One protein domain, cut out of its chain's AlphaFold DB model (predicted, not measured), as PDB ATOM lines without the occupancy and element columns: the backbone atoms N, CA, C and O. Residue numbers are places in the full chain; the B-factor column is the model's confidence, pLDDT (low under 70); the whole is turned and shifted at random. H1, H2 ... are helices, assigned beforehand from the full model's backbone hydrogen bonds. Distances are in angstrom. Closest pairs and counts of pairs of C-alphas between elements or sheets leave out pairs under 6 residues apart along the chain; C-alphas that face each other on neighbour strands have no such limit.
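AT A GLANCE: This is residues 24 to 82 and 94 to 123 of the 128 residues of an uncharacterized protein of Streptomyces sp. 2231.1 (UniProt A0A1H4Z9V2). Two long helices, H3 and H2, lie close together and cross near their middles as a narrow X, running opposite ways. A long looped stretch, residues 28 to 54, folds back on itself between H2 and the tiny H1, which sits at the far end of the long axis from Asp 94. The printed part has 89 residues with three named helices, in the order H1, H2, H3, and no named strand; the class is all helix. The whole is loose, with a radius of gyration of the C-alphas of 15.5 A, and a rod in outline, spanning 55 by 25 by 15 A.

IN THESE COORDINATES: H3, the longest helix, has residues 95 to 122 and measures 40.6 A from C-alpha 95 at (21.364, 31.132, -49.842) to C-alpha 122 at (9.701, 13.464, -15.146). H2, residues 55 to 79, measures 36.1 A and begins with C-alpha 55 at (5.827, 22.946, -14.313). H1 is residues 24 to 27.

HOW THE PARTS SIT: H3 and H2 touch, with the C-alphas of Ile 108 and Ala 67 closest at 4.4 A. They run opposite ways at a shallow tilt of 33 degrees, only just short of steep. H1 is apart from both. Residues 32 to 33 form a short parallel pairing with residues 50 to 51. In H2 and H3 every O i to N i+4 pair is within hydrogen-bond range; H1 is too short for such a pair, and its one O i to N i+3 pair is not within range.

THE WHOLE: The C-alphas farthest apart, those of His 27 and Asp 94, are 56.4 A apart. Residues 94 to 99, of which 95 to 99 belong to H3, stand free. Residues 83 to 93 are not printed, and C-alphas 82 and 94 are 13.4 A apart across this cut. The link from H1 to H2 is long, with 27 residues. Mean pLDDT of the printed part is 76.1; 24 residues are under 70, among them 24 to 35 and 79 to 82.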
ATOM      1  N   ALA A  24      18.832   2.845  -2.769       49.81
ATOM      2  CA  ALA A  24      18.691   4.286  -2.981       49.81
ATOM      3  C   ALA A  24      17.744   4.611  -4.153       49.81
ATOM      4  O   ALA A  24      17.036   5.619  -4.119       49.81
ATOM      5  N   ALA A  25      17.656   3.704  -5.134       49.59
ATOM      6  CA  ALA A  25      16.716   3.791  -6.252       49.59
ATOM      7  C   ALA A  25      15.240   3.621  -5.835       49.59
ATOM      8  O   ALA A  25      14.359   4.111  -6.538       49.59
ATOM      9  N   GLU A  26      14.959   2.955  -4.706       48.50
ATOM     10  CA  GLU A  26      13.590   2.755  -4.197       48.50
ATOM     11  C   GLU A  26      13.130   3.837  -3.200       48.50
ATOM     12  O   GLU A  26      11.927   3.976  -2.984       48.50
ATOM     13  N   HIS A  27      14.044   4.614  -2.596       43.56
ATOM     14  CA  HIS A  27      13.701   5.466  -1.448       43.56
ATOM     15  C   HIS A  27      14.254   6.904  -1.415       43.56
ATOM     16  O   HIS A  27      14.041   7.577  -0.406       43.56
ATOM     17  N   GLY A  28      14.843   7.442  -2.490       48.34
ATOM     18  CA  GLY A  28      14.941   8.907  -2.614       48.34
ATOM     19  C   GLY A  28      16.265   9.528  -3.042       48.34
ATOM     20  O   GLY A  28      16.447  10.709  -2.758       48.34
ATOM     21  N   ASP A  29      17.138   8.828  -3.768       52.12
ATOM     22  CA  ASP A  29      18.203   9.503  -4.534       52.12
ATOM     23  C   ASP A  29      17.659   9.974  -5.894       52.12
ATOM     24  O   ASP A  29      18.059   9.509  -6.961       52.12
ATOM     25  N   HIS A  30      16.677  10.876  -5.855       54.47
ATOM     26  CA  HIS A  30      16.287  11.643  -7.033       54.47
ATOM     27  C   HIS A  30      17.102  12.933  -7.053       54.47
ATOM     28  O   HIS A  30      17.042  13.719  -6.102       54.47
ATOM     29  N   ASP A  31      17.824  13.181  -8.147       54.47
ATOM     30  CA  ASP A  31      18.410  14.494  -8.407       54.47
ATOM     31  C   ASP A  31      17.260  15.496  -8.600       54.47
ATOM     32  O   ASP A  31      16.707  15.634  -9.694       54.47
ATOM     33  N   ARG A  32      16.858  16.169  -7.514       61.69
ATOM     34  CA  ARG A  32      15.817  17.203  -7.510       61.69
ATOM     35  C   ARG A  32      16.375  18.489  -8.090       61.69
ATOM     36  O   ARG A  32      17.116  19.219  -7.430       61.69
ATOM     37  N   ILE A  33      16.004  18.773  -9.327       62.44
ATOM     38  CA  ILE A  33      16.638  19.820 -10.121       62.44
ATOM     39  C   ILE A  33      15.618  20.840 -10.620       62.44
ATOM     40  O   ILE A  33      14.501  20.512 -11.015       62.44
ATOM     41  N   VAL A  34      16.036  22.106 -10.625       56.69
ATOM     42  CA  VAL A  34      15.301  23.196 -11.288       56.69
ATOM     43  C   VAL A  34      15.687  23.276 -12.770       56.69
ATOM     44  O   VAL A  34      14.866  23.632 -13.611       56.69
ATOM     45  N   MET A  35      16.926  22.900 -13.105       64.75
ATOM     46  CA  MET A  35      17.428  22.779 -14.475       64.75
ATOM     47  C   MET A  35      18.294  21.527 -14.624       64.75
ATOM     48  O   MET A  35      19.097  21.212 -13.746       64.75
ATOM     49  N   ALA A  36      18.128  20.815 -15.739       70.94
ATOM     50  CA  ALA A  36      18.874  19.594 -16.021       70.94
ATOM     51  C   ALA A  36      20.286  19.921 -16.508       70.94
ATOM     52  O   ALA A  36      20.458  20.679 -17.457       70.94
ATOM     53  N   SER A  37      21.303  19.329 -15.894       75.62
ATOM     54  CA  SER A  37      22.647  19.293 -16.455       75.62
ATOM     55  C   SER A  37      22.635  18.341 -17.643       75.62
ATOM     56  O   SER A  37      22.034  17.266 -17.583       75.62
ATOM     57  N   ARG A  38      23.265  18.740 -18.749       74.44
ATOM     58  CA  ARG A  38      23.193  17.992 -20.006       74.44
ATOM     59  C   ARG A  38      24.556  17.772 -20.622       74.44
ATOM     60  O   ARG A  38      25.417  18.649 -20.580       74.44
ATOM     61  N   ARG A  39      24.692  16.604 -21.239       78.00
ATOM     62  CA  ARG A  39      25.850  16.206 -22.034       78.00
ATOM     63  C   ARG A  39      25.829  16.890 -23.397       78.00
ATOM     64  O   ARG A  39      24.828  17.472 -23.812       78.00
ATOM     65  N   ALA A  40      26.947  16.792 -24.113       67.44
ATOM     66  CA  ALA A  40      27.102  17.376 -25.445       67.44
ATOM     67  C   ALA A  40      26.131  16.792 -26.492       67.44
ATOM     68  O   ALA A  40      25.841  17.446 -27.487       67.44
ATOM     69  N   ASP A  41      25.619  15.581 -26.264       69.00
ATOM     70  CA  ASP A  41      24.608  14.927 -27.102       69.00
ATOM     71  C   ASP A  41      23.159  15.303 -26.722       69.00
ATOM     72  O   ASP A  41      22.213  14.790 -27.317       69.00
ATOM     73  N   GLY A  42      22.972  16.191 -25.738       66.00
ATOM     74  CA  GLY A  42      21.665  16.650 -25.259       66.00
ATOM     75  C   GLY A  42      20.991  15.720 -24.245       66.00
ATOM     76  O   GLY A  42      19.958  16.093 -23.673       66.00
ATOM     77  N   SER A  43      21.565  14.543 -23.974       74.62
ATOM     78  CA  SER A  43      21.083  13.650 -22.918       74.62
ATOM     79  C   SER A  43      21.325  14.245 -21.526       74.62
ATOM     80  O   SER A  43      22.212  15.084 -21.330       74.62
ATOM     81  N   MET A  44      20.507  13.845 -20.548       73.94
ATOM     82  CA  MET A  44      20.687  14.297 -19.165       73.94
ATOM     83  C   MET A  44      21.934  13.657 -18.557       73.94
ATOM     84  O   MET A  44      22.170  12.462 -18.721       73.94
ATOM     85  N   ASP A  45      22.715  14.461 -17.839       77.44
ATOM     86  CA  ASP A  45      23.932  14.010 -17.155       77.44
ATOM     87  C   ASP A  45      23.661  13.515 -15.722       77.44
ATOM     88  O   ASP A  45      24.575  13.181 -14.978       77.44
ATOM     89  N   GLN A  46      22.386  13.482 -15.336       74.44
ATOM     90  CA  GLN A  46      21.904  13.119 -14.006       74.44
ATOM     91  C   GLN A  46      21.366  11.692 -13.969       74.44
ATOM     92  O   GLN A  46      20.824  11.186 -14.961       74.44
ATOM     93  N   ILE A  47      21.450  11.062 -12.799       67.50
ATOM     94  CA  ILE A  47      20.897   9.728 -12.577       67.50
ATOM     95  C   ILE A  47      19.469   9.902 -12.060       67.50
ATOM     96  O   ILE A  47      19.236  10.423 -10.980       67.50
ATOM     97  N   ASN A  48      18.495   9.468 -12.861       64.12
ATOM     98  CA  ASN A  48      17.063   9.593 -12.566       64.12
ATOM     99  C   ASN A  48      16.588  11.022 -12.183       64.12
ATOM    100  O   ASN A  48      16.009  11.212 -11.112       64.12
ATOM    101  N   PRO A  49      16.801  12.024 -13.062       70.88
ATOM    102  CA  PRO A  49      16.450  13.415 -12.789       70.88
ATOM    103  C   PRO A  49      14.949  13.608 -12.604       70.88
ATOM    104  O   PRO A  49      14.145  13.114 -13.409       70.88
ATOM    105  N   GLU A  50      14.609  14.393 -11.584       69.38
ATOM    106  CA  GLU A  50      13.250  14.781 -11.224       69.38
ATOM    107  C   GLU A  50      13.141  16.309 -11.243       69.38
ATOM    108  O   GLU A  50      13.843  17.019 -10.514       69.38
ATOM    109  N   PHE A  51      12.261  16.830 -12.100       71.50
ATOM    110  CA  PHE A  51      12.019  18.269 -12.164       71.50
ATOM    111  C   PHE A  51      11.105  18.677 -11.018       71.50
ATOM    112  O   PHE A  51       9.956  18.244 -10.977       71.50
ATOM    113  N   ILE A  52      11.596  19.551 -10.142       65.19
ATOM    114  CA  ILE A  52      10.830  20.098  -9.018       65.19
ATOM    115  C   ILE A  52      10.446  21.564  -9.264       65.19
ATOM    116  O   ILE A  52      11.185  22.320  -9.894       65.19
ATOM    117  N   GLY A  53       9.295  21.988  -8.730       67.00
ATOM    118  CA  GLY A  53       8.807  23.372  -8.815       67.00
ATOM    119  C   GLY A  53       7.692  23.581  -9.845       67.00
ATOM    120  O   GLY A  53       6.999  22.638 -10.223       67.00
ATOM    121  N   ASP A  54       7.473  24.829 -10.269       77.62
ATOM    122  CA  ASP A  54       6.420  25.156 -11.236       77.62
ATOM    123  C   ASP A  54       6.687  24.501 -12.601       77.62
ATOM    124  O   ASP A  54       7.735  24.698 -13.221       77.62
ATOM    125  N   LYS A  55       5.704  23.735 -13.083       75.25
ATOM    126  CA  LYS A  55       5.827  22.946 -14.313       75.25
ATOM    127  C   LYS A  55       6.063  23.823 -15.538       75.25
ATOM    128  O   LYS A  55       6.850  23.454 -16.404       75.25
ATOM    129  N   ALA A  56       5.387  24.969 -15.624       77.19
ATOM    130  CA  ALA A  56       5.533  25.869 -16.765       77.19
ATOM    131  C   ALA A  56       6.945  26.468 -16.810       77.19
ATOM    132  O   ALA A  56       7.562  26.533 -17.872       77.19
ATOM    133  N   THR A  57       7.484  26.816 -15.645       78.06
ATOM    134  CA  THR A  57       8.858  27.295 -15.485       78.06
ATOM    135  C   THR A  57       9.880  26.215 -15.847       78.06
ATOM    136  O   THR A  57      10.827  26.503 -16.577       78.06
ATOM    137  N   ALA A  58       9.672  24.969 -15.410       76.44
ATOM    138  CA  ALA A  58      10.552  23.847 -15.745       76.44
ATOM    139  C   ALA A  58      10.561  23.545 -17.254       76.44
ATOM    140  O   ALA A  58      11.629  23.358 -17.836       76.44
ATOM    141  N   VAL A  59       9.391  23.562 -17.907       82.62
ATOM    142  CA  VAL A  59       9.280  23.402 -19.366       82.62
ATOM    143  C   VAL A  59      10.003  24.537 -20.086       82.62
ATOM    144  O   VAL A  59      10.860  24.265 -20.920       82.62
ATOM    145  N   ALA A  60       9.734  25.796 -19.734       81.06
ATOM    146  CA  ALA A  60      10.355  26.945 -20.392       81.06
ATOM    147  C   ALA A  60      11.887  26.959 -20.234       81.06
ATOM    148  O   ALA A  60      12.612  27.280 -21.178       81.06
ATOM    149  N   ALA A  61      12.394  26.588 -19.054       80.81
ATOM    150  CA  ALA A  61      13.827  26.483 -18.806       80.81
ATOM    151  C   ALA A  61      14.465  25.349 -19.623       80.81
ATOM    152  O   ALA A  61      15.481  25.569 -20.287       80.81
ATOM    153  N   ALA A  62      13.846  24.164 -19.631       82.31
ATOM    154  CA  ALA A  62      14.331  23.022 -20.397       82.31
ATOM    155  C   ALA A  62      14.307  23.298 -21.908       82.31
ATOM    156  O   ALA A  62      15.282  23.000 -22.597       82.31
ATOM    157  N   GLU A  63      13.236  23.910 -22.419       86.50
ATOM    158  CA  GLU A  63      13.105  24.308 -23.824       86.50
ATOM    159  C   GLU A  63      14.199  25.288 -24.239       86.50
ATOM    160  O   GLU A  63      14.834  25.095 -25.276       86.50
ATOM    161  N   LYS A  64      14.447  26.322 -23.427       86.44
ATOM    162  CA  LYS A  64      15.484  27.316 -23.710       86.44
ATOM    163  C   LYS A  64      16.870  26.678 -23.756       86.44
ATOM    164  O   LYS A  64      17.620  26.908 -24.701       86.44
ATOM    165  N   GLN A  65      17.182  25.843 -22.769       83.94
ATOM    166  CA  GLN A  65      18.472  25.171 -22.691       83.94
ATOM    167  C   GLN A  65      18.714  24.258 -23.904       83.94
ATOM    168  O   GLN A  65      19.781  24.317 -24.516       83.94
ATOM    169  N   LEU A  66      17.723  23.445 -24.286       84.62
ATOM    170  CA  LEU A  66      17.838  22.533 -25.428       84.62
ATOM    171  C   LEU A  66      17.885  23.264 -26.767       84.62
ATOM    172  O   LEU A  66      18.641  22.870 -27.652       84.62
ATOM    173  N   ALA A  67      17.125  24.350 -26.906       86.81
ATOM    174  CA  ALA A  67      17.164  25.200 -28.087       86.81
ATOM    175  C   ALA A  67      18.555  25.819 -28.301       86.81
ATOM    176  O   ALA A  67      19.085  25.759 -29.409       86.81
ATOM    177  N   GLU A  68      19.164  26.375 -27.249       88.25
ATOM    178  CA  GLU A  68      20.498  26.983 -27.320       88.25
ATOM    179  C   GLU A  68      21.579  25.944 -27.652       88.25
ATOM    180  O   GLU A  68      22.438  26.192 -28.501       88.25
ATOM    181  N   GLN A  69      21.508  24.752 -27.049       82.88
ATOM    182  CA  GLN A  69      22.420  23.648 -27.362       82.88
ATOM    183  C   GLN A  69      22.284  23.185 -28.819       82.88
ATOM    184  O   GLN A  69      23.289  23.025 -29.512       82.88
ATOM    185  N   ALA A  70      21.053  23.012 -29.301       84.81
ATOM    186  CA  ALA A  70      20.782  22.571 -30.664       84.81
ATOM    187  C   ALA A  70      21.241  23.599 -31.711       84.81
ATOM    188  O   ALA A  70      21.876  23.225 -32.696       84.81
ATOM    189  N   ALA A  71      20.979  24.890 -31.483       88.00
ATOM    190  CA  ALA A  71      21.466  25.965 -32.346       88.00
ATOM    191  C   ALA A  71      23.003  26.008 -32.377       88.00
ATOM    192  O   ALA A  71      23.607  26.035 -33.449       88.00
ATOM    193  N   SER A  72      23.643  25.919 -31.206       85.62
ATOM    194  CA  SER A  72      25.105  25.915 -31.092       85.62
ATOM    195  C   SER A  72      25.744  24.719 -31.804       85.62
ATOM    196  O   SER A  72      26.769  24.874 -32.466       85.62
ATOM    197  N   ALA A  73      25.129  23.534 -31.736       83.75
ATOM    198  CA  ALA A  73      25.615  22.349 -32.439       83.75
ATOM    199  C   ALA A  73      25.600  22.530 -33.968       83.75
ATOM    200  O   ALA A  73      26.564  22.152 -34.638       83.75
ATOM    201  N   VAL A  74      24.552  23.162 -34.513       85.44
ATOM    202  CA  VAL A  74      24.482  23.514 -35.941       85.44
ATOM    203  C   VAL A  74      25.593  24.505 -36.304       85.44
ATOM    204  O   VAL A  74      26.295  24.298 -37.293       85.44
ATOM    205  N   ASP A  75      25.827  25.522 -35.473       83.69
ATOM    206  CA  ASP A  75      26.881  26.520 -35.702       83.69
ATOM    207  C   ASP A  75      28.297  25.952 -35.616       83.69
ATOM    208  O   ASP A  75      29.193  26.366 -36.353       83.69
ATOM    209  N   VAL A  76      28.543  25.021 -34.693       83.75
ATOM    210  CA  VAL A  76      29.833  24.327 -34.581       83.75
ATOM    211  C   VAL A  76      30.067  23.442 -35.805       83.75
ATOM    212  O   VAL A  76      31.157  23.486 -36.376       83.75
ATOM    213  N   ALA A  77      29.050  22.697 -36.251       78.38
ATOM    214  CA  ALA A  77      29.141  21.883 -37.460       78.38
ATOM    215  C   ALA A  77      29.408  22.745 -38.706       78.38
ATOM    216  O   ALA A  77      30.271  22.403 -39.512       78.38
ATOM    217  N   ALA A  78      28.736  23.894 -38.829       80.06
ATOM    218  CA  ALA A  78      28.934  24.825 -39.937       80.06
ATOM    219  C   ALA A  78      30.328  25.473 -39.920       80.06
ATOM    220  O   ALA A  78      30.972  25.551 -40.962       80.06
ATOM    221  N   ARG A  79      30.857  25.856 -38.748       69.81
ATOM    222  CA  ARG A  79      32.227  26.393 -38.620       69.81
ATOM    223  C   ARG A  79      33.320  25.396 -39.009       69.81
ATOM    224  O   ARG A  79      34.394  25.819 -39.417       69.81
ATOM    225  N   GLY A  80      33.056  24.092 -38.910       60.03
ATOM    226  CA  GLY A  80      33.946  23.055 -39.446       60.03
ATOM    227  C   GLY A  80      33.923  22.945 -40.978       60.03
ATOM    228  O   GLY A  80      34.823  22.341 -41.557       60.03
ATOM    229  N   VAL A  81      32.911  23.527 -41.630       54.81
ATOM    230  CA  VAL A  81      32.665  23.459 -43.080       54.81
ATOM    231  C   VAL A  81      33.049  24.768 -43.790       54.81
ATOM    232  O   VAL A  81      33.495  24.723 -44.932       54.81
ATOM    233  N   THR A  82      32.951  25.928 -43.133       51.72
ATOM    234  CA  THR A  82      33.073  27.260 -43.761       51.72
ATOM    235  C   THR A  82      34.491  27.857 -43.796       51.72
ATOM    236  O   THR A  82      34.666  29.073 -43.747       51.72
ATOM    237  N   ASP A  94      22.456  35.400 -47.926       73.94
ATOM    238  CA  ASP A  94      23.004  34.481 -48.918       73.94
ATOM    239  C   ASP A  94      22.329  33.115 -48.764       73.94
ATOM    240  O   ASP A  94      21.966  32.707 -47.654       73.94
ATOM    241  N   ALA A  95      22.112  32.393 -49.866       77.88
ATOM    242  CA  ALA A  95      21.364  31.132 -49.842       77.88
ATOM    243  C   ALA A  95      21.893  30.146 -48.776       77.88
ATOM    244  O   ALA A  95      21.118  29.394 -48.183       77.88
ATOM    245  N   GLU A  96      23.193  30.213 -48.481       79.62
ATOM    246  CA  GLU A  96      23.868  29.483 -47.407       79.62
ATOM    247  C   GLU A  96      23.473  29.961 -46.002       79.62
ATOM    248  O   GLU A  96      23.166  29.138 -45.141       79.62
ATOM    249  N   VAL A  97      23.396  31.275 -45.768       81.12
ATOM    250  CA  VAL A  97      22.919  31.868 -44.506       81.12
ATOM    251  C   VAL A  97      21.463  31.486 -44.255       81.12
ATOM    252  O   VAL A  97      21.098  31.115 -43.138       81.12
ATOM    253  N   LYS A  98      20.625  31.521 -45.296       84.50
ATOM    254  CA  LYS A  98      19.232  31.072 -45.196       84.50
ATOM    255  C   LYS A  98      19.144  29.578 -44.868       84.50
ATOM    256  O   LYS A  98      18.391  29.203 -43.975       84.50
ATOM    257  N   ALA A  99      19.931  28.739 -45.539       85.50
ATOM    258  CA  ALA A  99      19.967  27.304 -45.267       85.50
ATOM    259  C   ALA A  99      20.448  26.991 -43.840       85.50
ATOM    260  O   ALA A  99      19.884  26.116 -43.180       85.50
ATOM    261  N   LEU A 100      21.448  27.726 -43.343       86.25
ATOM    262  CA  LEU A 100      21.940  27.602 -41.974       86.25
ATOM    263  C   LEU A 100      20.858  27.986 -40.959       86.25
ATOM    264  O   LEU A 100      20.626  27.252 -39.999       86.25
ATOM    265  N   LYS A 101      20.148  29.091 -41.205       88.06
ATOM    266  CA  LYS A 101      19.031  29.529 -40.364       88.06
ATOM    267  C   LYS A 101      17.898  28.502 -40.338       88.06
ATOM    268  O   LYS A 101      17.454  28.120 -39.261       88.06
ATOM    269  N   ASP A 102      17.492  27.984 -41.495       88.44
ATOM    270  CA  ASP A 102      16.460  26.945 -41.580       88.44
ATOM    271  C   ASP A 102      16.880  25.657 -40.843       88.44
ATOM    272  O   ASP A 102      16.041  24.946 -40.280       88.44
ATOM    273  N   ALA A 103      18.178  25.330 -40.846       87.81
ATOM    274  CA  ALA A 103      18.723  24.194 -40.106       87.81
ATOM    275  C   ALA A 103      18.707  24.431 -38.587       87.81
ATOM    276  O   ALA A 103      18.279  23.539 -37.850       87.81
ATOM    277  N   GLN A 104      19.109  25.622 -38.128       87.56
ATOM    278  CA  GLN A 104      19.009  26.026 -36.721       87.56
ATOM    279  C   GLN A 104      17.557  25.987 -36.241       87.56
ATOM    280  O   GLN A 104      17.272  25.341 -35.236       87.56
ATOM    281  N   ASP A 105      16.629  26.599 -36.980       91.56
ATOM    282  CA  ASP A 105      15.216  26.678 -36.599       91.56
ATOM    283  C   ASP A 105      14.603  25.268 -36.478       91.56
ATOM    284  O   ASP A 105      13.933  24.949 -35.495       91.56
ATOM    285  N   LYS A 106      14.914  24.357 -37.413       90.62
ATOM    286  CA  LYS A 106      14.500  22.943 -37.318       90.62
ATOM    287  C   LYS A 106      15.109  22.215 -36.121       90.62
ATOM    288  O   LYS A 106      14.457  21.332 -35.559       90.62
ATOM    289  N   ALA A 107      16.361  22.503 -35.776       86.81
ATOM    290  CA  ALA A 107      17.029  21.887 -34.633       86.81
ATOM    291  C   ALA A 107      16.421  22.384 -33.313       86.81
ATOM    292  O   ALA A 107      16.090  21.571 -32.451       86.81
ATOM    293  N   ILE A 108      16.178  23.693 -33.206       89.44
ATOM    294  CA  ILE A 108      15.522  24.345 -32.069       89.44
ATOM    295  C   ILE A 108      14.140  23.741 -31.819       89.44
ATOM    296  O   ILE A 108      13.844  23.340 -30.696       89.44
ATOM    297  N   GLU A 109      13.295  23.632 -32.846       90.19
ATOM    298  CA  GLU A 109      11.923  23.141 -32.668       90.19
ATOM    299  C   GLU A 109      11.877  21.675 -32.214       90.19
ATOM    300  O   GLU A 109      11.093  21.319 -31.332       90.19
ATOM    301  N   ARG A 110      12.768  20.822 -32.737       87.38
ATOM    302  CA  ARG A 110      12.900  19.441 -32.240       87.38
ATOM    303  C   ARG A 110      13.363  19.399 -30.787       87.38
ATOM    304  O   ARG A 110      12.830  18.613 -30.007       87.38
ATOM    305  N   ALA A 111      14.324  20.246 -30.429       84.75
ATOM    306  CA  ALA A 111      14.877  20.294 -29.086       84.75
ATOM    307  C   ALA A 111      13.836  20.780 -28.060       84.75
ATOM    308  O   ALA A 111      13.703  20.184 -26.995       84.75
ATOM    309  N   LYS A 112      13.017  21.784 -28.400       87.69
ATOM    310  CA  LYS A 112      11.895  22.212 -27.546       87.69
ATOM    311  C   LYS A 112      10.871  21.100 -27.337       87.69
ATOM    312  O   LYS A 112      10.482  20.831 -26.204       87.69
ATOM    313  N   ALA A 113      10.469  20.413 -28.408       87.31
ATOM    314  CA  ALA A 113       9.509  19.315 -28.308       87.31
ATOM    315  C   ALA A 113      10.029  18.173 -27.415       87.31
ATOM    316  O   ALA A 113       9.282  17.636 -26.594       87.31
ATOM    317  N   GLN A 114      11.316  17.838 -27.534       84.50
ATOM    318  CA  GLN A 114      11.972  16.870 -26.660       84.50
ATOM    319  C   GLN A 114      11.996  17.351 -25.202       84.50
ATOM    320  O   GLN A 114      11.592  16.603 -24.313       84.50
ATOM    321  N   ALA A 115      12.405  18.598 -24.952       83.81
ATOM    322  CA  ALA A 115      12.448  19.178 -23.611       83.81
ATOM    323  C   ALA A 115      11.077  19.149 -22.922       83.81
ATOM    324  O   ALA A 115      10.962  18.713 -21.776       83.81
ATOM    325  N   ALA A 116      10.024  19.559 -23.633       84.88
ATOM    326  CA  ALA A 116       8.664  19.542 -23.114       84.88
ATOM    327  C   ALA A 116       8.202  18.117 -22.773       84.88
ATOM    328  O   ALA A 116       7.625  17.900 -21.705       84.88
ATOM    329  N   ALA A 117       8.486  17.135 -23.637       84.56
ATOM    330  CA  ALA A 117       8.153  15.735 -23.388       84.56
ATOM    331  C   ALA A 117       8.911  15.160 -22.177       84.56
ATOM    332  O   ALA A 117       8.322  14.454 -21.360       84.56
ATOM    333  N   GLU A 118      10.196  15.489 -22.027       83.81
ATOM    334  CA  GLU A 118      11.028  15.045 -20.904       83.81
ATOM    335  C   GLU A 118      10.525  15.598 -19.570       83.81
ATOM    336  O   GLU A 118      10.342  14.835 -18.619       83.81
ATOM    337  N   VAL A 119      10.247  16.904 -19.503       84.12
ATOM    338  CA  VAL A 119       9.686  17.526 -18.297       84.12
ATOM    339  C   VAL A 119       8.302  16.950 -18.004       84.12
ATOM    340  O   VAL A 119       8.012  16.619 -16.863       84.12
ATOM    341  N   GLN A 120       7.444  16.749 -19.008       84.06
ATOM    342  CA  GLN A 120       6.126  16.144 -18.788       84.06
ATOM    343  C   GLN A 120       6.191  14.733 -18.192       84.06
ATOM    344  O   GLN A 120       5.325  14.398 -17.388       84.06
ATOM    345  N   GLN A 121       7.183  13.927 -18.574       82.31
ATOM    346  CA  GLN A 121       7.357  12.560 -18.075       82.31
ATOM    347  C   GLN A 121       8.002  12.498 -16.686       82.31
ATOM    348  O   GLN A 121       7.780  11.531 -15.961       82.31
ATOM    349  N   ARG A 122       8.824  13.493 -16.331       77.81
ATOM    350  CA  ARG A 122       9.701  13.464 -15.146       77.81
ATOM    351  C   ARG A 122       9.386  14.537 -14.100       77.81
ATOM    352  O   ARG A 122      10.083  14.628 -13.094       77.81
ATOM    353  N   HIS A 123       8.371  15.365 -14.333       78.75
ATOM    354  CA  HIS A 123       7.874  16.329 -13.356       78.75
ATOM    355  C   HIS A 123       6.965  15.613 -12.361       78.75
ATOM    356  O   HIS A 123       5.829  15.258 -12.678       78.75
TER     357      HIS A 123